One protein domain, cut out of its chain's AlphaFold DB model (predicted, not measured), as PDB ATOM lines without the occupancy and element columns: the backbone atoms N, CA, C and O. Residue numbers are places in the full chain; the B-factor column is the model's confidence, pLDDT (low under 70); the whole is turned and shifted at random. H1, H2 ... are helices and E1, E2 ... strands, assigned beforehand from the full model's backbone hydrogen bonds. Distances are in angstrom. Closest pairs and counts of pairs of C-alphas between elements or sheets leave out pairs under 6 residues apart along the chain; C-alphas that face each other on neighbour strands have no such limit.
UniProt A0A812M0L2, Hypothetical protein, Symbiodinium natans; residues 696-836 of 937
ATOM      1  N   GLY A 696     -17.543 -56.504  29.985       48.53
ATOM      2  CA  GLY A 696     -17.941 -57.254  31.188       48.53
ATOM      3  C   GLY A 696     -17.685 -56.609  32.558       48.53
ATOM      4  O   GLY A 696     -18.240 -57.078  33.549       48.53
ATOM      5  N   ARG A 697     -16.881 -55.545  32.634       54.94
ATOM      6  CA  ARG A 697     -16.612 -54.754  33.841       54.94
ATOM      7  C   ARG A 697     -16.697 -53.274  33.497       54.94
ATOM      8  O   ARG A 697     -15.900 -52.783  32.703       54.94
ATOM      9  N   ALA A 698     -17.646 -52.575  34.107       60.81
ATOM     10  CA  ALA A 698     -17.653 -51.121  34.134       60.81
ATOM     11  C   ALA A 698     -17.164 -50.658  35.504       60.81
ATOM     12  O   ALA A 698     -17.626 -51.144  36.537       60.81
ATOM     13  N   GLU A 699     -16.230 -49.717  35.516       66.94
ATOM     14  CA  GLU A 699     -15.770 -49.084  36.746       66.94
ATOM     15  C   GLU A 699     -16.543 -47.781  36.957       66.94
ATOM     16  O   GLU A 699     -16.657 -46.944  36.054       66.94
ATOM     17  N   LEU A 700     -17.097 -47.640  38.160       78.06
ATOM     18  CA  LEU A 700     -17.698 -46.422  38.671       78.06
ATOM     19  C   LEU A 700     -16.702 -45.780  39.640       78.06
ATOM     20  O   LEU A 700     -16.413 -46.332  40.703       78.06
ATOM     21  N   PHE A 701     -16.204 -44.595  39.302       79.75
ATOM     22  CA  PHE A 701     -15.405 -43.785  40.219       79.75
ATOM     23  C   PHE A 701     -16.230 -42.592  40.673       79.75
ATOM     24  O   PHE A 701     -16.642 -41.764  39.860       79.75
ATOM     25  N   VAL A 702     -16.465 -42.492  41.978       83.62
ATOM     26  CA  VAL A 702     -17.176 -41.367  42.586       83.62
ATOM     27  C   VAL A 702     -16.148 -40.504  43.309       83.62
ATOM     28  O   VAL A 702     -15.586 -40.912  44.320       83.62
ATOM     29  N   CYS A 703     -15.859 -39.322  42.771       81.50
ATOM     30  CA  CYS A 703     -14.857 -38.402  43.299       81.50
ATOM     31  C   CYS A 703     -15.526 -37.193  43.962       81.50
ATOM     32  O   CYS A 703     -16.314 -36.482  43.334       81.50
ATOM     33  N   ALA A 704     -15.184 -36.942  45.224       82.12
ATOM     34  CA  ALA A 704     -15.558 -35.739  45.958       82.12
ATOM     35  C   ALA A 704     -14.373 -34.764  46.002       82.12
ATOM     36  O   ALA A 704     -13.269 -35.158  46.372       82.12
ATOM     37  N   ALA A 705     -14.615 -33.493  45.676       80.50
ATOM     38  CA  ALA A 705     -13.632 -32.412  45.718       80.50
ATOM     39  C   ALA A 705     -14.133 -31.278  46.643       80.50
ATOM     40  O   ALA A 705     -14.692 -30.285  46.154       80.50
ATOM     41  N   PRO A 706     -13.978 -31.408  47.980       76.81
ATOM     42  CA  PRO A 706     -14.515 -30.441  48.940       76.81
ATOM     43  C   PRO A 706     -13.961 -29.027  48.748       76.81
ATOM     44  O   PRO A 706     -14.709 -28.063  48.837       76.81
ATOM     45  N   ALA A 707     -12.681 -28.888  48.386       71.69
ATOM     46  CA  ALA A 707     -12.024 -27.588  48.204       71.69
ATOM     47  C   ALA A 707     -12.670 -26.686  47.126       71.69
ATOM     48  O   ALA A 707     -12.523 -25.466  47.178       71.69
ATOM     49  N   VAL A 708     -13.398 -27.266  46.163       68.50
ATOM     50  CA  VAL A 708     -14.047 -26.552  45.043       68.50
ATOM     51  C   VAL A 708     -15.577 -26.712  45.025       68.50
ATOM     52  O   VAL A 708     -16.244 -26.274  44.078       68.50
ATOM     53  N   ASN A 709     -16.149 -27.333  46.063       72.62
ATOM     54  CA  ASN A 709     -17.539 -27.794  46.141       72.62
ATOM     55  C   ASN A 709     -18.016 -28.497  44.857       72.62
ATOM     56  O   ASN A 709     -19.021 -28.113  44.250       72.62
ATOM     57  N   MET A 710     -17.260 -29.503  44.410       79.94
ATOM     58  CA  MET A 710     -17.561 -30.270  43.199       79.94
ATOM     59  C   MET A 710     -17.540 -31.776  43.471       79.94
ATOM     60  O   MET A 710     -16.793 -32.280  44.306       79.94
ATOM     61  N   VAL A 711     -18.365 -32.493  42.723       83.44
ATOM     62  CA  VAL A 711     -18.393 -33.947  42.606       83.44
ATOM     63  C   VAL A 711     -18.140 -34.293  41.141       83.44
ATOM     64  O   VAL A 711     -18.615 -33.596  40.242       83.44
ATOM     65  N   SER A 712     -17.419 -35.377  40.876       83.00
ATOM     66  CA  SER A 712     -17.451 -36.016  39.562       83.00
ATOM     67  C   SER A 712     -17.767 -37.499  39.699       83.00
ATOM     68  O   SER A 712     -17.275 -38.176  40.599       83.00
ATOM     69  N   ILE A 713     -18.631 -37.999  38.817       85.44
ATOM     70  CA  ILE A 713     -18.914 -39.431  38.695       85.44
ATOM     71  C   ILE A 713     -18.415 -39.876  37.331       85.44
ATOM     72  O   ILE A 713     -18.903 -39.394  36.307       85.44
ATOM     73  N   VAL A 714     -17.442 -40.781  37.316       78.31
ATOM     74  CA  VAL A 714     -16.967 -41.454  36.108       78.31
ATOM     75  C   VAL A 714     -17.683 -42.792  36.006       78.31
ATOM     76  O   VAL A 714     -17.581 -43.602  36.919       78.31
ATOM     77  N   CYS A 715     -18.400 -43.027  34.910       76.81
ATOM     78  CA  CYS A 715     -19.023 -44.313  34.595       76.81
ATOM     79  C   CYS A 715     -18.782 -44.618  33.113       76.81
ATOM     80  O   CYS A 715     -19.105 -43.782  32.270       76.81
ATOM     81  N   ASP A 716     -18.191 -45.771  32.776       69.81
ATOM     82  CA  ASP A 716     -17.983 -46.210  31.378       69.81
ATOM     83  C   ASP A 716     -17.307 -45.131  30.485       69.81
ATOM     84  O   ASP A 716     -17.741 -44.779  29.379       69.81
ATOM     85  N   GLY A 717     -16.247 -44.516  31.025       62.69
ATOM     86  CA  GLY A 717     -15.485 -43.440  30.376       62.69
ATOM     87  C   GLY A 717     -16.222 -42.098  30.243       62.69
ATOM     88  O   GLY A 717     -15.721 -41.187  29.586       62.69
ATOM     89  N   ARG A 718     -17.412 -41.948  30.838       67.50
ATOM     90  CA  ARG A 718     -18.200 -40.707  30.851       67.50
ATOM     91  C   ARG A 718     -18.050 -40.024  32.204       67.50
ATOM     92  O   ARG A 718     -18.407 -40.608  33.220       67.50
ATOM     93  N   VAL A 719     -17.550 -38.788  32.209       72.75
ATOM     94  CA  VAL A 719     -17.415 -37.969  33.424       72.75
ATOM     95  C   VAL A 719     -18.608 -37.024  33.550       72.75
ATOM     96  O   VAL A 719     -18.839 -36.187  32.675       72.75
ATOM     97  N   PHE A 720     -19.351 -37.145  34.645       80.94
ATOM     98  CA  PHE A 720     -20.468 -36.275  34.997       80.94
ATOM     99  C   PHE A 720     -20.029 -35.297  36.086       80.94
ATOM    100  O   PHE A 720     -19.859 -35.690  37.240       80.94
ATOM    101  N   PHE A 721     -19.838 -34.029  35.714       80.00
ATOM    102  CA  PHE A 721     -19.479 -32.960  36.647       80.00
ATOM    103  C   PHE A 721     -20.729 -32.405  37.337       80.00
ATOM    104  O   PHE A 721     -21.699 -31.996  36.693       80.00
ATOM    105  N   LEU A 722     -20.687 -32.414  38.664       85.19
ATOM    106  CA  LEU A 722     -21.809 -32.183  39.561       85.19
ATOM    107  C   LEU A 722     -21.404 -31.125  40.598       85.19
ATOM    108  O   LEU A 722     -20.316 -31.194  41.167       85.19
ATOM    109  N   LYS A 723     -22.261 -30.135  40.855       82.88
ATOM    110  CA  LYS A 723     -22.011 -29.079  41.856       82.88
ATOM    111  C   LYS A 723     -23.232 -28.900  42.750       82.88
ATOM    112  O   LYS A 723     -24.348 -28.902  42.247       82.88
ATOM    113  N   ASN A 724     -23.037 -28.740  44.055       81.38
ATOM    114  CA  ASN A 724     -24.128 -28.510  45.001       81.38
ATOM    115  C   ASN A 724     -24.907 -27.232  44.639       81.38
ATOM    116  O   ASN A 724     -24.329 -26.149  44.548       81.38
ATOM    117  N   ILE A 725     -26.228 -27.339  44.464       77.62
ATOM    118  CA  ILE A 725     -27.081 -26.187  44.139       77.62
ATOM    119  C   ILE A 725     -27.152 -25.149  45.268       77.62
ATOM    120  O   ILE A 725     -27.464 -23.995  45.005       77.62
ATOM    121  N   GLY A 726     -26.832 -25.521  46.513       68.88
ATOM    122  CA  GLY A 726     -26.752 -24.579  47.635       68.88
ATOM    123  C   GLY A 726     -25.693 -23.486  47.444       68.88
ATOM    124  O   GLY A 726     -25.872 -22.380  47.943       68.88
ATOM    125  N   ASP A 727     -24.641 -23.771  46.669       63.56
ATOM    126  CA  ASP A 727     -23.581 -22.815  46.322       63.56
ATOM    127  C   ASP A 727     -23.883 -22.026  45.037       63.56
ATOM    128  O   ASP A 727     -23.124 -21.134  44.652       63.56
ATOM    129  N   ILE A 728     -24.967 -22.370  44.335       63.50
ATOM    130  CA  ILE A 728     -25.377 -21.721  43.092       63.50
ATOM    131  C   ILE A 728     -26.469 -20.704  43.437       63.50
ATOM    132  O   ILE A 728     -27.544 -21.092  43.901       63.50
ATOM    133  N   PRO A 729     -26.254 -19.396  43.210       59.59
ATOM    134  CA  PRO A 729     -27.267 -18.404  43.537       59.59
ATOM    135  C   PRO A 729     -28.542 -18.655  42.720       59.59
ATOM    136  O   PRO A 729     -28.496 -18.868  41.508       59.59
ATOM    137  N   LEU A 730     -29.701 -18.586  43.392       57.06
ATOM    138  CA  LEU A 730     -31.031 -18.887  42.830       57.06
ATOM    139  C   LEU A 730     -31.365 -18.106  41.546       57.06
ATOM    140  O   LEU A 730     -32.178 -18.552  40.737       57.06
ATOM    141  N   ARG A 731     -30.715 -16.955  41.343       56.66
ATOM    142  CA  ARG A 731     -30.488 -16.371  40.019       56.66
ATOM    143  C   ARG A 731     -28.996 -16.501  39.701       56.66
ATOM    144  O   ARG A 731     -28.213 -15.885  40.428       56.66
ATOM    145  N   PRO A 732     -28.593 -17.222  38.639       52.94
ATOM    146  CA  PRO A 732     -27.196 -17.225  38.224       52.94
ATOM    147  C   PRO A 732     -26.755 -15.788  37.865       52.94
ATOM    148  O   PRO A 732     -27.588 -15.001  37.385       52.94
ATOM    149  N   PRO A 733     -25.491 -15.397  38.130       52.50
ATOM    150  CA  PRO A 733     -25.037 -14.020  37.936       52.50
ATOM    151  C   PRO A 733     -25.204 -13.553  36.488       52.50
ATOM    152  O   PRO A 733     -25.119 -14.351  35.554       52.50
ATOM    153  N   ALA A 734     -25.440 -12.256  36.277       51.88
ATOM    154  CA  ALA A 734     -25.618 -11.712  34.928       51.88
ATOM    155  C   ALA A 734     -24.348 -11.858  34.070       51.88
ATOM    156  O   ALA A 734     -24.441 -12.169  32.886       51.88
ATOM    157  N   ASP A 735     -23.181 -11.700  34.695       45.88
ATOM    158  CA  ASP A 735     -21.896 -11.535  34.007       45.88
ATOM    159  C   ASP A 735     -21.068 -12.834  33.937       45.88
ATOM    160  O   ASP A 735     -20.039 -12.900  33.265       45.88
ATOM    161  N   SER A 736     -21.501 -13.902  34.620       46.44
ATOM    162  CA  SER A 736     -20.710 -15.126  34.796       46.44
ATOM    163  C   SER A 736     -20.867 -16.117  33.635       46.44
ATOM    164  O   SER A 736     -21.332 -17.246  33.813       46.44
ATOM    165  N   LEU A 737     -20.443 -15.699  32.437       42.84
ATOM    166  CA  LEU A 737     -20.380 -16.508  31.204       42.84
ATOM    167  C   LEU A 737     -19.770 -17.910  31.403       42.84
ATOM    168  O   LEU A 737     -20.163 -18.847  30.717       42.84
ATOM    169  N   THR A 738     -18.875 -18.059  32.381       48.81
ATOM    170  CA  THR A 738     -18.214 -19.307  32.795       48.81
ATOM    171  C   THR A 738     -19.124 -20.377  33.410       48.81
ATOM    172  O   THR A 738     -18.658 -21.494  33.596       48.81
ATOM    173  N   TRP A 739     -20.384 -20.077  33.739       45.78
ATOM    174  CA  TRP A 739     -21.331 -21.066  34.285       45.78
ATOM    175  C   TRP A 739     -22.347 -21.562  33.249       45.78
ATOM    176  O   TRP A 739     -22.807 -22.696  33.334       45.78
ATOM    177  N   TYR A 740     -22.698 -20.727  32.268       44.03
ATOM    178  CA  TYR A 740     -23.770 -21.002  31.299       44.03
ATOM    179  C   TYR A 740     -23.310 -21.772  30.053       44.03
ATOM    180  O   TYR A 740     -24.139 -22.210  29.257       44.03
ATOM    181  N   SER A 741     -22.002 -21.900  29.839       47.41
ATOM    182  CA  SER A 741     -21.412 -22.586  28.685       47.41
ATOM    183  C   SER A 741     -21.288 -24.103  28.866       47.41
ATOM    184  O   SER A 741     -20.897 -24.790  27.921       47.41
ATOM    185  N   TYR A 742     -21.581 -24.634  30.058       50.28
ATOM    186  CA  TYR A 742     -21.222 -25.994  30.466       50.28
ATOM    187  C   TYR A 742     -22.434 -26.804  30.947       50.28
ATOM    188  O   TYR A 742     -23.331 -26.282  31.602       50.28
ATOM    189  N   GLU A 743     -22.407 -28.119  30.720       58.47
ATOM    190  CA  GLU A 743     -23.381 -29.087  31.257       58.47
ATOM    191  C   GLU A 743     -23.160 -29.375  32.761       58.47
ATOM    192  O   GLU A 743     -23.268 -30.519  33.203       58.47
ATOM    193  N   ILE A 744     -22.811 -28.360  33.562       64.06
ATOM    194  CA  ILE A 744     -22.654 -28.521  35.014       64.06
ATOM    195  C   ILE A 744     -24.034 -28.780  35.614       64.06
ATOM    196  O   ILE A 744     -24.921 -27.923  35.595       64.06
ATOM    197  N   MET A 745     -24.207 -29.983  36.151       79.62
ATOM    198  CA  MET A 745     -25.453 -30.415  36.765       79.62
ATOM    199  C   MET A 745     -25.475 -29.988  38.237       79.62
ATOM    200  O   MET A 745     -24.622 -30.377  39.037       79.62
ATOM    201  N   ALA A 746     -26.460 -29.168  38.593       81.50
ATOM    202  CA  ALA A 746     -26.656 -28.653  39.938       81.50
ATOM    203  C   ALA A 746     -27.329 -29.719  40.819       81.50
ATOM    204  O   ALA A 746     -28.540 -29.904  40.733       81.50
ATOM    205  N   VAL A 747     -26.565 -30.430  41.649       83.75
ATOM    206  CA  VAL A 747     -27.082 -31.438  42.589       83.75
ATOM    207  C   VAL A 747     -28.029 -30.771  43.575       83.75
ATOM    208  O   VAL A 747     -27.617 -29.907  44.352       83.75
ATOM    209  N   ALA A 748     -29.289 -31.200  43.560       83.69
ATOM    210  CA  ALA A 748     -30.298 -30.749  44.507       83.69
ATOM    211  C   ALA A 748     -30.573 -31.783  45.597       83.69
ATOM    212  O   ALA A 748     -30.723 -31.409  46.755       83.69
ATOM    213  N   ARG A 749     -30.627 -33.074  45.266       85.25
ATOM    214  CA  ARG A 749     -30.800 -34.149  46.253       85.25
ATOM    215  C   ARG A 749     -30.170 -35.433  45.729       85.25
ATOM    216  O   ARG A 749     -30.255 -35.699  44.528       85.25
ATOM    217  N   THR A 750     -29.612 -36.255  46.609       87.38
ATOM    218  CA  THR A 750     -29.252 -37.645  46.289       87.38
ATOM    219  C   THR A 750     -29.893 -38.629  47.260       87.38
ATOM    220  O   THR A 750     -30.126 -38.315  48.423       87.38
ATOM    221  N   GLN A 751     -30.224 -39.818  46.765       85.62
ATOM    222  CA  GLN A 751     -30.816 -40.899  47.551       85.62
ATOM    223  C   GLN A 751     -30.309 -42.231  47.006       85.62
ATOM    224  O   GLN A 751     -30.211 -42.416  45.791       85.62
ATOM    225  N   LEU A 752     -29.995 -43.158  47.902       82.75
ATOM    226  CA  LEU A 752     -29.584 -44.513  47.556       82.75
ATOM    227  C   LEU A 752     -30.831 -45.411  47.519       82.75
ATOM    228  O   LEU A 752     -31.510 -45.561  48.530       82.75
ATOM    229  N   ILE A 753     -31.186 -45.966  46.361       80.88
ATOM    230  CA  ILE A 753     -32.414 -46.753  46.179       80.88
ATOM    231  C   ILE A 753     -32.083 -48.209  45.878       80.88
ATOM    232  O   ILE A 753     -31.409 -48.505  44.895       80.88
ATOM    233  N   ALA A 754     -32.620 -49.111  46.695       78.88
ATOM    234  CA  ALA A 754     -32.760 -50.519  46.363       78.88
ATOM    235  C   ALA A 754     -33.967 -50.701  45.441       78.88
ATOM    236  O   ALA A 754     -35.082 -50.266  45.746       78.88
ATOM    237  N   ARG A 755     -33.744 -51.374  44.318       71.12
ATOM    238  CA  ARG A 755     -34.752 -51.717  43.321       71.12
ATOM    239  C   ARG A 755     -34.670 -53.218  43.065       71.12
ATOM    240  O   ARG A 755     -33.624 -53.717  42.667       71.12
ATOM    241  N   ARG A 756     -35.766 -53.946  43.280       67.44
ATOM    242  CA  ARG A 756     -35.894 -55.289  42.702       67.44
ATOM    243  C   ARG A 756     -36.143 -55.128  41.209       67.44
ATOM    244  O   ARG A 756     -37.052 -54.399  40.807       67.44
ATOM    245  N   ASP A 757     -35.286 -55.744  40.411       57.25
ATOM    246  CA  ASP A 757     -35.425 -55.782  38.964       57.25
ATOM    247  C   ASP A 757     -36.104 -57.119  38.612       57.25
ATOM    248  O   ASP A 757     -35.483 -58.164  38.762       57.25
ATOM    249  N   THR A 758     -37.366 -57.028  38.157       51.09
ATOM    250  CA  THR A 758     -38.412 -58.074  37.964       51.09
ATOM    251  C   THR A 758     -39.311 -58.399  39.174       51.09
ATOM    252  O   THR A 758     -39.075 -57.962  40.298       51.09
ATOM    253  N   GLU A 759     -40.428 -59.092  38.893       48.72
ATOM    254  CA  GLU A 759     -41.455 -59.523  39.862       48.72
ATOM    255  C   GLU A 759     -41.082 -60.824  40.605       48.72
ATOM    256  O   GLU A 759     -41.832 -61.265  41.475       48.72
ATOM    257  N   ASP A 760     -39.936 -61.440  40.291       45.66
ATOM    258  CA  ASP A 760     -39.462 -62.635  40.992       45.66
ATOM    259  C   ASP A 760     -38.943 -62.252  42.390       45.66
ATOM    260  O   ASP A 760     -37.858 -61.682  42.551       45.66
ATOM    261  N   ASP A 761     -39.740 -62.578  43.412       50.53
ATOM    262  CA  ASP A 761     -39.548 -62.213  44.829       50.53
ATOM    263  C   ASP A 761     -38.210 -62.690  45.440       50.53
ATOM    264  O   ASP A 761     -37.770 -62.158  46.461       50.53
ATOM    265  N   GLU A 762     -37.554 -63.675  44.812       47.72
ATOM    266  CA  GLU A 762     -36.254 -64.237  45.220       47.72
ATOM    267  C   GLU A 762     -35.042 -63.444  44.676       47.72
ATOM    268  O   GLU A 762     -33.896 -63.752  45.009       47.72
ATOM    269  N   SER A 763     -35.256 -62.409  43.854       54.81
ATOM    270  CA  SER A 763     -34.176 -61.582  43.297       54.81
ATOM    271  C   SER A 763     -33.543 -60.645  44.343       54.81
ATOM    272  O   SER A 763     -34.216 -59.869  45.029       54.81
ATOM    273  N   THR A 764     -32.207 -60.668  44.452       57.00
ATOM    274  CA  THR A 764     -31.471 -59.717  45.304       57.00
ATOM    275  C   THR A 764     -31.648 -58.292  44.771       57.00
ATOM    276  O   THR A 764     -31.371 -58.071  43.588       57.00
ATOM    277  N   PRO A 765     -32.050 -57.304  45.595       65.56
ATOM    278  CA  PRO A 765     -32.304 -55.951  45.111       65.56
ATOM    279  C   PRO A 765     -31.026 -55.308  44.558       65.56
ATOM    280  O   PRO A 765     -29.983 -55.310  45.208       65.56
ATOM    281  N   SER A 766     -31.122 -54.731  43.364       76.44
ATOM    282  CA  SER A 766     -30.078 -53.924  42.739       76.44
ATOM    283  C   SER A 766     -30.069 -52.529  43.352       76.44
ATOM    284  O   SER A 766     -31.108 -51.865  43.400       76.44
ATOM    285  N   TRP A 767     -28.914 -52.059  43.815       80.56
ATOM    286  CA  TRP A 767     -28.797 -50.712  44.369       80.56
ATOM    287  C   TRP A 767     -28.421 -49.670  43.306       80.56
ATOM    288  O   TRP A 767     -27.629 -49.927  42.402       80.56
ATOM    289  N   TYR A 768     -28.980 -48.465  43.432       86.19
ATOM    290  CA  TYR A 768     -28.738 -47.335  42.534       86.19
ATOM    291  C   TYR A 768     -28.656 -46.013  43.317       86.19
ATOM    292  O   TYR A 768     -29.554 -45.679  44.087       86.19
ATOM    293  N   LEU A 769     -27.621 -45.205  43.083       89.44
ATOM    294  CA  LEU A 769     -27.564 -43.811  43.524       89.44
ATOM    295  C   LEU A 769     -28.397 -42.947  42.568       89.44
ATOM    296  O   LEU A 769     -27.986 -42.692  41.436       89.44
ATOM    297  N   ASN A 770     -29.556 -42.474  43.019       89.12
ATOM    298  CA  ASN A 770     -30.372 -41.506  42.292       89.12
ATOM    299  C   ASN A 770     -29.936 -40.080  42.637       89.12
ATOM    300  O   ASN A 770     -29.875 -39.705  43.808       89.12
ATOM    301  N   ILE A 771     -29.684 -39.277  41.608       89.88
ATOM    302  CA  ILE A 771     -29.281 -37.877  41.712       89.88
ATOM    303  C   ILE A 771     -30.340 -37.012  41.039       89.88
ATOM    304  O   ILE A 771     -30.480 -37.045  39.816       89.88
ATOM    305  N   ILE A 772     -31.058 -36.207  41.823       87.31
ATOM    306  CA  ILE A 772     -31.871 -35.112  41.289       87.31
ATOM    307  C   ILE A 772     -30.947 -33.931  41.026       87.31
ATOM    308  O   ILE A 772     -30.265 -33.439  41.932       87.31
ATOM    309  N   TYR A 773     -30.965 -33.454  39.787       87.44
ATOM    310  CA  TYR A 773     -30.141 -32.346  39.338       87.44
ATOM    311  C   TYR A 773     -30.955 -31.281  38.602       87.44
ATOM    312  O   TYR A 773     -31.900 -31.572  37.869       87.44
ATOM    313  N   GLY A 774     -30.548 -30.027  38.769       84.06
ATOM    314  CA  GLY A 774     -30.952 -28.914  37.925       84.06
ATOM    315  C   GLY A 774     -29.953 -28.695  36.797       84.06
ATOM    316  O   GLY A 774     -28.744 -28.791  36.987       84.06
ATOM    317  N   SER A 775     -30.455 -28.339  35.626       79.88
ATOM    318  CA  SER A 775     -29.671 -27.784  34.524       79.88
ATOM    319  C   SER A 775     -30.277 -26.437  34.132       79.88
ATOM    320  O   SER A 775     -31.482 -26.340  33.884       79.88
ATOM    321  N   CYS A 776     -29.473 -25.373  34.127       67.56
ATOM    322  CA  CYS A 776     -29.928 -24.052  33.700       67.56
ATOM    323  C   CYS A 776     -29.749 -23.937  32.183       67.56
ATOM    324  O   CYS A 776     -28.703 -23.513  31.697       67.56
ATOM    325  N   PHE A 777     -30.763 -24.368  31.431       58.31
ATOM    326  CA  PHE A 777     -30.785 -24.165  29.987       58.31
ATOM    327  C   PHE A 777     -31.281 -22.752  29.652       58.31
ATOM    328  O   PHE A 777     -32.208 -22.235  30.269       58.31
ATOM    329  N   GLU A 778     -30.665 -22.172  28.623       51.00
ATOM    330  CA  GLU A 778     -30.954 -20.857  28.038       51.00
ATOM    331  C   GLU A 778     -30.641 -19.618  28.903       51.00
ATOM    332  O   GLU A 778     -31.375 -19.218  29.808       51.00
ATOM    333  N   PHE A 779     -29.615 -18.888  28.448       48.19
ATOM    334  CA  PHE A 779     -29.206 -17.537  28.868       48.19
ATOM    335  C   PHE A 779     -30.342 -16.498  28.983       48.19
ATOM    336  O   PHE A 779     -30.152 -15.453  29.604       48.19
ATOM    337  N   ARG A 780     -31.492 -16.731  28.333       46.34
ATOM    338  CA  ARG A 780     -32.599 -15.769  28.216       46.34
ATOM    339  C   ARG A 780     -33.761 -16.036  29.168       46.34
ATOM    340  O   ARG A 780     -34.284 -15.079  29.729       46.34
ATOM    341  N   GLU A 781     -34.164 -17.291  29.368       51.38
ATOM    342  CA  GLU A 781     -35.341 -17.596  30.195       51.38
ATOM    343  C   GLU A 781     -35.022 -17.795  31.684       51.38
ATOM    344  O   GLU A 781     -35.924 -17.662  32.510       51.38
ATOM    345  N   ARG A 782     -33.760 -18.089  32.049       59.16
ATOM    346  CA  ARG A 782     -33.340 -18.382  33.441       59.16
ATOM    347  C   ARG A 782     -34.189 -19.477  34.116       59.16
ATOM    348  O   ARG A 782     -34.397 -19.451  35.329       59.16
ATOM    349  N   ARG A 783     -34.692 -20.438  33.336       64.19
ATOM    350  CA  ARG A 783     -35.507 -21.557  33.827       64.19
ATOM    351  C   ARG A 783     -34.628 -22.764  34.137       64.19
ATOM    352  O   ARG A 783     -33.762 -23.146  33.354       64.19
ATOM    353  N   TRP A 784     -34.888 -23.394  35.276       71.69
ATOM    354  CA  TRP A 784     -34.270 -24.663  35.632       71.69
ATOM    355  C   TRP A 784     -35.017 -25.824  34.975       71.69
ATOM    356  O   TRP A 784     -36.211 -26.010  35.207       71.69
ATOM    357  N   ARG A 785     -34.307 -26.644  34.197       77.06
ATOM    358  CA  ARG A 785     -34.759 -27.981  33.802       77.06
ATOM    359  C   ARG A 785     -34.245 -28.976  34.835       77.06
ATOM    360  O   ARG A 785     -33.036 -29.189  34.928       77.06
ATOM    361  N   VAL A 786     -35.157 -29.576  35.592       81.56
ATOM    362  CA  VAL A 786     -34.837 -30.646  36.548       81.56
ATOM    363  C   VAL A 786     -34.810 -31.991  35.828       81.56
ATOM    364  O   VAL A 786     -35.596 -32.219  34.908       81.56
ATOM    365  N   GLY A 787     -33.913 -32.872  36.252       84.81
ATOM    366  CA  GLY A 787     -33.885 -34.280  35.880       84.81
ATOM    367  C   GLY A 787     -33.465 -35.155  37.061       84.81
ATOM    368  O   GLY A 787     -33.007 -34.661  38.091       84.81
ATOM    369  N   SER A 788     -33.626 -36.463  36.898       86.75
ATOM    370  CA  SER A 788     -33.089 -37.494  37.791       86.75
ATOM    371  C   SER A 788     -32.151 -38.389  36.996       86.75
ATOM    372  O   SER A 788     -32.516 -38.817  35.901       86.75
ATOM    373  N   LYS A 789     -30.983 -38.714  37.547       87.00
ATOM    374  CA  LYS A 789     -30.055 -39.684  36.964       87.00
ATOM    375  C   LYS A 789     -29.690 -40.749  37.986       87.00
ATOM    376  O   LYS A 789     -29.248 -40.421  39.081       87.00
ATOM    377  N   GLN A 790     -29.873 -42.010  37.612       87.38
ATOM    378  CA  GLN A 790     -29.517 -43.165  38.430       87.38
ATOM    379  C   GLN A 790     -28.147 -43.689  38.003       87.38
ATOM    380  O   GLN A 790     -27.894 -43.837  36.810       87.38
ATOM    381  N   PHE A 791     -27.281 -43.981  38.967       87.31
ATOM    382  CA  PHE A 791     -26.009 -44.675  38.769       87.31
ATOM    383  C   PHE A 791     -26.067 -46.000  39.537       87.31
ATOM    384  O   PHE A 791     -26.415 -45.966  40.717       87.31
ATOM    385  N   PRO A 792     -25.779 -47.159  38.921       84.69
ATOM    386  CA  PRO A 792     -25.787 -48.437  39.625       84.69
ATOM    387  C   PRO A 792     -24.725 -48.441  40.725       84.69
ATOM    388  O   PRO A 792     -23.669 -47.829  40.582       84.69
ATOM    389  N   VAL A 793     -25.013 -49.138  41.815       83.44
ATOM    390  CA  VAL A 793     -24.120 -49.341  42.953       83.44
ATOM    391  C   VAL A 793     -23.929 -50.843  43.132       83.44
ATOM    392  O   VAL A 793     -24.891 -51.606  43.104       83.44
ATOM    393  N   ASP A 794     -22.681 -51.272  43.297       78.44
ATOM    394  CA  ASP A 794     -22.354 -52.662  43.602       78.44
ATOM    395  C   ASP A 794     -22.955 -53.061  44.958       78.44
ATOM    396  O   ASP A 794     -22.632 -52.474  45.994       78.44
ATOM    397  N   ASN A 795     -23.809 -54.086  44.943       74.06
ATOM    398  CA  ASN A 795     -24.471 -54.635  46.121       74.06
ATOM    399  C   ASN A 795     -23.473 -55.061  47.213       74.06
ATOM    400  O   ASN A 795     -23.793 -54.944  48.393       74.06
ATOM    401  N   ALA A 796     -22.261 -55.503  46.851       71.12
ATOM    402  CA  ALA A 796     -21.226 -55.860  47.822       71.12
ATOM    403  C   ALA A 796     -20.568 -54.636  48.491       71.12
ATOM    404  O   ALA A 796     -20.011 -54.755  49.578       71.12
ATOM    405  N   ARG A 797     -20.645 -53.451  47.866       74.25
ATOM    406  CA  ARG A 797     -20.037 -52.188  48.330       74.25
ATOM    407  C   ARG A 797     -21.055 -51.144  48.790       74.25
ATOM    408  O   ARG A 797     -20.663 -50.021  49.107       74.25
ATOM    409  N   VAL A 798     -22.346 -51.480  48.827       77.44
ATOM    410  CA  VAL A 798     -23.427 -50.532  49.140       77.44
ATOM    411  C   VAL A 798     -23.305 -49.937  50.546       77.44
ATOM    412  O   VAL A 798     -23.449 -48.728  50.710       77.44
ATOM    413  N   HIS A 799     -22.974 -50.761  51.543       72.12
ATOM    414  CA  HIS A 799     -22.799 -50.347  52.937       72.12
ATOM    415  C   HIS A 799     -21.633 -49.362  53.100       72.12
ATOM    416  O   HIS A 799     -21.761 -48.312  53.733       72.12
ATOM    417  N   ASP A 800     -20.500 -49.683  52.481       74.94
ATOM    418  CA  ASP A 800     -19.284 -48.879  52.560       74.94
ATOM    419  C   ASP A 800     -19.448 -47.571  51.776       74.94
ATOM    420  O   ASP A 800     -18.993 -46.517  52.218       74.94
ATOM    421  N   PHE A 801     -20.199 -47.600  50.670       81.38
ATOM    422  CA  PHE A 801     -20.549 -46.409  49.903       81.38
ATOM    423  C   PHE A 801     -21.564 -45.517  50.632       81.38
ATOM    424  O   PHE A 801     -21.422 -44.295  50.619       81.38
ATOM    425  N   GLN A 802     -22.544 -46.096  51.332       80.69
ATOM    426  CA  GLN A 802     -23.449 -45.355  52.216       80.69
ATOM    427  C   GLN A 802     -22.670 -44.702  53.368       80.69
ATOM    428  O   GLN A 802     -22.861 -43.519  53.644       80.69
ATOM    429  N   SER A 803     -21.744 -45.440  53.985       76.44
ATOM    430  CA  SER A 803     -20.855 -44.937  55.040       76.44
ATOM    431  C   SER A 803     -19.931 -43.822  54.527       76.44
ATOM    432  O   SER A 803     -19.697 -42.834  55.219       76.44
ATOM    433  N   TRP A 804     -19.456 -43.930  53.283       82.75
ATOM    434  CA  TRP A 804     -18.679 -42.891  52.608       82.75
ATOM    435  C   TRP A 804     -19.520 -41.636  52.320       82.75
ATOM    436  O   TRP A 804     -19.058 -40.528  52.589       82.75
ATOM    437  N   LEU A 805     -20.761 -41.781  51.838       82.38
ATOM    438  CA  LEU A 805     -21.689 -40.662  51.598       82.38
ATOM    439  C   LEU A 805     -22.141 -39.955  52.889       82.38
ATOM    440  O   LEU A 805     -22.444 -38.763  52.846       82.38
ATOM    441  N   ALA A 806     -22.181 -40.666  54.018       74.81
ATOM    442  CA  ALA A 806     -22.591 -40.143  55.322       74.81
ATOM    443  C   ALA A 806     -21.574 -39.192  55.982       74.81
ATOM    444  O   ALA A 806     -21.931 -38.425  56.887       74.81
ATOM    445  N   ASP A 807     -20.313 -39.236  55.548       78.75
ATOM    446  CA  ASP A 807     -19.262 -38.334  56.016       78.75
ATOM    447  C   ASP A 807     -19.656 -36.873  55.758       78.75
ATOM    448  O   ASP A 807     -20.167 -36.530  54.693       78.75
ATOM    449  N   ARG A 808     -19.437 -35.994  56.739       74.00
ATOM    450  CA  ARG A 808     -20.062 -34.666  56.804       74.00
ATOM    451  C   ARG A 808     -19.793 -33.822  55.560       74.00
ATOM    452  O   ARG A 808     -20.705 -33.146  55.091       74.00
ATOM    453  N   GLU A 809     -18.568 -33.843  55.046       78.62
ATOM    454  CA  GLU A 809     -18.196 -33.076  53.853       78.62
ATOM    455  C   GLU A 809     -18.927 -33.607  52.614       78.62
ATOM    456  O   GLU A 809     -19.553 -32.843  51.877       78.62
ATOM    457  N   ARG A 810     -18.939 -34.931  52.428       83.00
ATOM    458  CA  ARG A 810     -19.570 -35.595  51.276       83.00
ATOM    459  C   ARG A 810     -21.093 -35.480  51.343       83.00
ATOM    460  O   ARG A 810     -21.714 -35.113  50.351       83.00
ATOM    461  N   LEU A 811     -21.682 -35.646  52.523       78.75
ATOM    462  CA  LEU A 811     -23.103 -35.436  52.798       78.75
ATOM    463  C   LEU A 811     -23.576 -34.036  52.376       78.75
ATOM    464  O   LEU A 811     -24.645 -33.903  51.779       78.75
ATOM    465  N   HIS A 812     -22.772 -32.996  52.631       79.50
ATOM    466  CA  HIS A 812     -23.057 -31.638  52.160       79.50
ATOM    467  C   HIS A 812     -22.907 -31.495  50.634       79.50
ATOM    468  O   HIS A 812     -23.772 -30.878  50.014       79.50
ATOM    469  N   LEU A 813     -21.862 -32.064  50.019       82.44
ATOM    470  CA  LEU A 813     -21.619 -31.986  48.566       82.44
ATOM    471  C   LEU A 813     -22.690 -32.709  47.735       82.44
ATOM    472  O   LEU A 813     -23.189 -32.168  46.750       82.44
ATOM    473  N   PHE A 814     -23.038 -33.932  48.138       83.19
ATOM    474  CA  PHE A 814     -24.016 -34.782  47.460       83.19
ATOM    475  C   PHE A 814     -25.463 -34.440  47.845       83.19
ATOM    476  O   PHE A 814     -26.381 -34.878  47.155       83.19
ATOM    477  N   ARG A 815     -25.696 -33.689  48.936       82.38
ATOM    478  CA  ARG A 815     -27.033 -33.475  49.527       82.38
ATOM    479  C   ARG A 815     -27.800 -34.801  49.662       82.38
ATOM    480  O   ARG A 815     -28.904 -34.948  49.137       82.38
ATOM    481  N   CYS A 816     -27.161 -35.787  50.293       85.00
ATOM    482  CA  CYS A 816     -27.738 -37.119  50.471       85.00
ATOM    483  C   CYS A 816     -28.853 -37.091  51.524       85.00
ATOM    484  O   CYS A 816     -28.661 -36.575  52.624       85.00
ATOM    485  N   GLU A 817     -30.009 -37.657  51.195       77.31
ATOM    486  CA  GLU A 817     -31.180 -37.715  52.082       77.31
ATOM    487  C   GLU A 817     -31.340 -39.089  52.755       77.31
ATOM    488  O   GLU A 817     -32.153 -39.244  53.660       77.31
ATOM    489  N   GLY A 818     -30.516 -40.070  52.365       77.38
ATOM    490  CA  GLY A 818     -30.462 -41.409  52.951       77.38
ATOM    491  C   GLY A 818     -30.669 -42.524  51.927       77.38
ATOM    492  O   GLY A 818     -30.419 -42.352  50.730       77.38
ATOM    493  N   ALA A 819     -31.125 -43.677  52.416       76.56
ATOM    494  CA  ALA A 819     -31.387 -44.871  51.620       76.56
ATOM    495  C   ALA A 819     -32.864 -45.303  51.708       76.56
ATOM    496  O   ALA A 819     -33.501 -45.118  52.742       76.56
ATOM    497  N   THR A 820     -33.411 -45.899  50.644       72.06
ATOM    498  CA  THR A 820     -34.761 -46.498  50.635       72.06
ATOM    499  C   THR A 820     -34.823 -47.766  49.784       72.06
ATOM    500  O   THR A 820     -34.100 -47.900  48.804       72.06
ATOM    501  N   ALA A 821     -35.737 -48.675  50.128       64.62
ATOM    502  CA  ALA A 821     -36.113 -49.837  49.317       64.62
ATOM    503  C   ALA A 821     -37.573 -49.784  48.815       64.62
ATOM    504  O   ALA A 821     -38.067 -50.750  48.236       64.62
ATOM    505  N   ARG A 822     -38.304 -48.682  49.058       55.69
ATOM    506  CA  ARG A 822     -39.727 -48.540  48.695       55.69
ATOM    507  C   ARG A 822     -39.905 -47.558  47.523       55.69
ATOM    508  O   ARG A 822     -39.576 -46.385  47.684       55.69
ATOM    509  N   PRO A 823     -40.511 -47.963  46.385       54.59
ATOM    510  CA  PRO A 823     -40.728 -47.077  45.232       54.59
ATOM    511  C   PRO A 823     -41.547 -45.810  45.523       54.59
ATOM    512  O   PRO A 823     -41.393 -44.812  44.830       54.59
ATOM    513  N   GLN A 824     -42.406 -45.824  46.548       49.31
ATOM    514  CA  GLN A 824     -43.216 -44.660  46.936       49.31
ATOM    515  C   GLN A 824     -42.405 -43.550  47.627       49.31
ATOM    516  O   GLN A 824     -42.809 -42.393  47.567       49.31
ATOM    517  N   SER A 825     -41.260 -43.875  48.239       55.72
ATOM    518  CA  SER A 825     -40.334 -42.901  48.840       55.72
ATOM    519  C   SER A 825     -39.132 -42.574  47.943       55.72
ATOM    520  O   SER A 825     -38.168 -41.954  48.392       55.72
ATOM    521  N   PHE A 826     -39.195 -42.952  46.660       66.00
ATOM    522  CA  PHE A 826     -38.271 -42.492  45.625       66.00
ATOM    523  C   PHE A 826     -38.437 -40.982  45.392       66.00
ATOM    524  O   PHE A 826     -39.525 -40.516  45.041       66.00
ATOM    525  N   MET A 827     -37.360 -40.207  45.534       73.00
ATOM    526  CA  MET A 827     -37.416 -38.765  45.266       73.00
ATOM    527  C   MET A 827     -37.720 -38.476  43.785       73.00
ATOM    528  O   MET A 827     -36.947 -38.833  42.893       73.00
ATOM    529  N   GLN A 828     -38.809 -37.751  43.520       77.44
ATOM    530  CA  GLN A 828     -39.196 -37.341  42.166       77.44
ATOM    531  C   GLN A 828     -38.456 -36.075  41.700       77.44
ATOM    532  O   GLN A 828     -38.250 -35.139  42.475       77.44
ATOM    533  N   ALA A 829     -38.108 -36.006  40.413       80.38
ATOM    534  CA  ALA A 829     -37.416 -34.871  39.793       80.38
ATOM    535  C   ALA A 829     -38.337 -33.647  39.579       80.38
ATOM    536  O   ALA A 829     -38.751 -33.354  38.458       80.38
ATOM    537  N   THR A 830     -38.665 -32.921  40.653       79.44
ATOM    538  CA  THR A 830     -39.536 -31.729  40.612       79.44
ATOM    539  C   THR A 830     -38.765 -30.420  40.819       79.44
ATOM    540  O   THR A 830     -37.709 -30.383  41.451       79.44
ATOM    541  N   VAL A 831     -39.318 -29.309  40.317       75.56
ATOM    542  CA  VAL A 831     -38.795 -27.942  40.548       75.56
ATOM    543  C   VAL A 831     -38.844 -27.560  42.036       75.56
ATOM    544  O   VAL A 831     -37.999 -26.814  42.523       75.56
ATOM    545  N   GLU A 832     -39.778 -28.132  42.793       76.19
ATOM    546  CA  GLU A 832     -39.876 -27.967  44.247       76.19
ATOM    547  C   GLU A 832     -38.733 -28.696  44.971       76.19
ATOM    548  O   GLU A 832     -38.072 -28.109  45.829       76.19
ATOM    549  N   ASN A 833     -38.403 -29.927  44.560       72.75
ATOM    550  CA  ASN A 833     -37.247 -30.669  45.077       72.75
ATOM    551  C   ASN A 833     -35.902 -30.027  44.700       72.75
ATOM    552  O   ASN A 833     -34.901 -30.284  45.367       72.75
ATOM    553  N   LEU A 834     -35.891 -29.159  43.682       73.00
ATOM    554  CA  LEU A 834     -34.746 -28.333  43.310       73.00
ATOM    555  C   LEU A 834     -34.538 -27.132  44.253       73.00
ATOM    556  O   LEU A 834     -33.411 -26.844  44.652       73.00
ATOM    557  N   HIS A 835     -35.617 -26.416  44.584       69.62
ATOM    558  CA  HIS A 835     -35.558 -25.169  45.360       69.62
ATOM    559  C   HIS A 835     -35.712 -25.350  46.874       69.62
ATOM    560  O   HIS A 835     -35.430 -24.422  47.631       69.62
ATOM    561  N   THR A 836     -36.138 -26.525  47.330       70.25
ATOM    562  CA  THR A 836     -36.221 -26.836  48.760       70.25
ATOM    563  C   THR A 836     -34.824 -26.859  49.407       70.25
ATOM    564  O   THR A 836     -33.872 -27.417  48.839       70.25
TER     565      THR A 836
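AT A GLANCE: This is residues 696 to 836 of the 937 residues of the protein "Hypothetical protein" of Symbiodinium natans (UniProt A0A812M0L2). A twisted sheet of seven strands curls round the short helix H3, with the hairpins E1 E2 E3 on one side of that helix and the longer strands E4, E5 and E6 on another. E5 and E6 run along the long axis; H2 is on the same face as H3, and H4 covers part of E5. The printed part has 141 residues with four named helices and seven strands, in the order E1 E2 E3 H1 E4 E5 E6 H2 H3 E7 H4, in a mixed class of helices and strands. The sheet is branched and mixed, with parallel pairs E3 and E4, E4 and E7, and the other neighbours antiparallel. The whole is compact, radius of gyration of the C-alphas 16.0 A, yet elongated, spanning 55 by 31 by 30 A.

IN THESE COORDINATES: Find C-alpha 698 at (-17.653, -51.121, 34.134), where E1, residues 698 to 705, begins its 22.4 A. E2 is 710 to 715 and E3 718 to 724. E4, 745 to 755, measures 24.2 A; E5, 766 to 777, 32.4 A; E6, 783 to 793, 31.4 A; E7 is 816 to 820. H1 is 737 to 740, H2 798 to 806 with 12.1 A, and H3 808 to 814 with 10.1 A. H4, 831 to 835, ends at (-35.558, -25.169, 45.360).

HOW THE PARTS SIT: Begin at E4, which bends by 79 degrees at residue 748: E3 and E7 lie on one side of it, E5 on the other. Look for N 747 and O 723 at 2.8 A for E3, N 817 and O 750 at 2.9 A for E7, and N 751 and O 770 at 3.0 A for the hairpin E4 and E5. The hairpin E5 and E6 has N 771 and O 789 at 2.8 A; E4 E5 E6 are a meander, each strand the antiparallel neighbour of the one before. E1 E2 E3 are another, with N 703 and O 712 at 2.8 A and N 713 and O 720 at 3.1 A. E3, H1, E4 form a strand-helix-strand unit, two parallel strands with a helix between, its crossover right-handed. H3 is on the sheet; the closest C-alphas to E3 are those of Asn 724 and Leu 813, 5.6 A. H2, height over the sheet 8.0 A, runs along the strands over E5, at 16 degrees on the local plane. H2 and H3 touch only at the corner, and only just, with 3 pairs of C-alphas within 8 A, about perpendicular at 77 degrees; the closest C-alphas are those of Leu 805 and Leu 811, 5.5 A. H4, height 7.5 A, only just lies over E5, with 3 of its 5 C-alphas falling on it; the C-alphas of Ala 748 and Leu 834 are its closest to E4, 5.2 A. H1 is not on the sheet, but only just, with 4 pairs of C-alphas within 10 A. In H2, H3 and H4 every O i to N i+4 pair is within hydrogen-bond range; H1 is too short for one, and its 1 O i to N i+3 pair is not within range.

THE WHOLE: The farthest C-alphas are those of Asp 735 and Glu 762, 55.8 A. The printed part has no cut; the link E3 to H1 is long. The mean pLDDT of the printed part is 71.3, with low stretches for instance at 726 to 744 and 756 to 765.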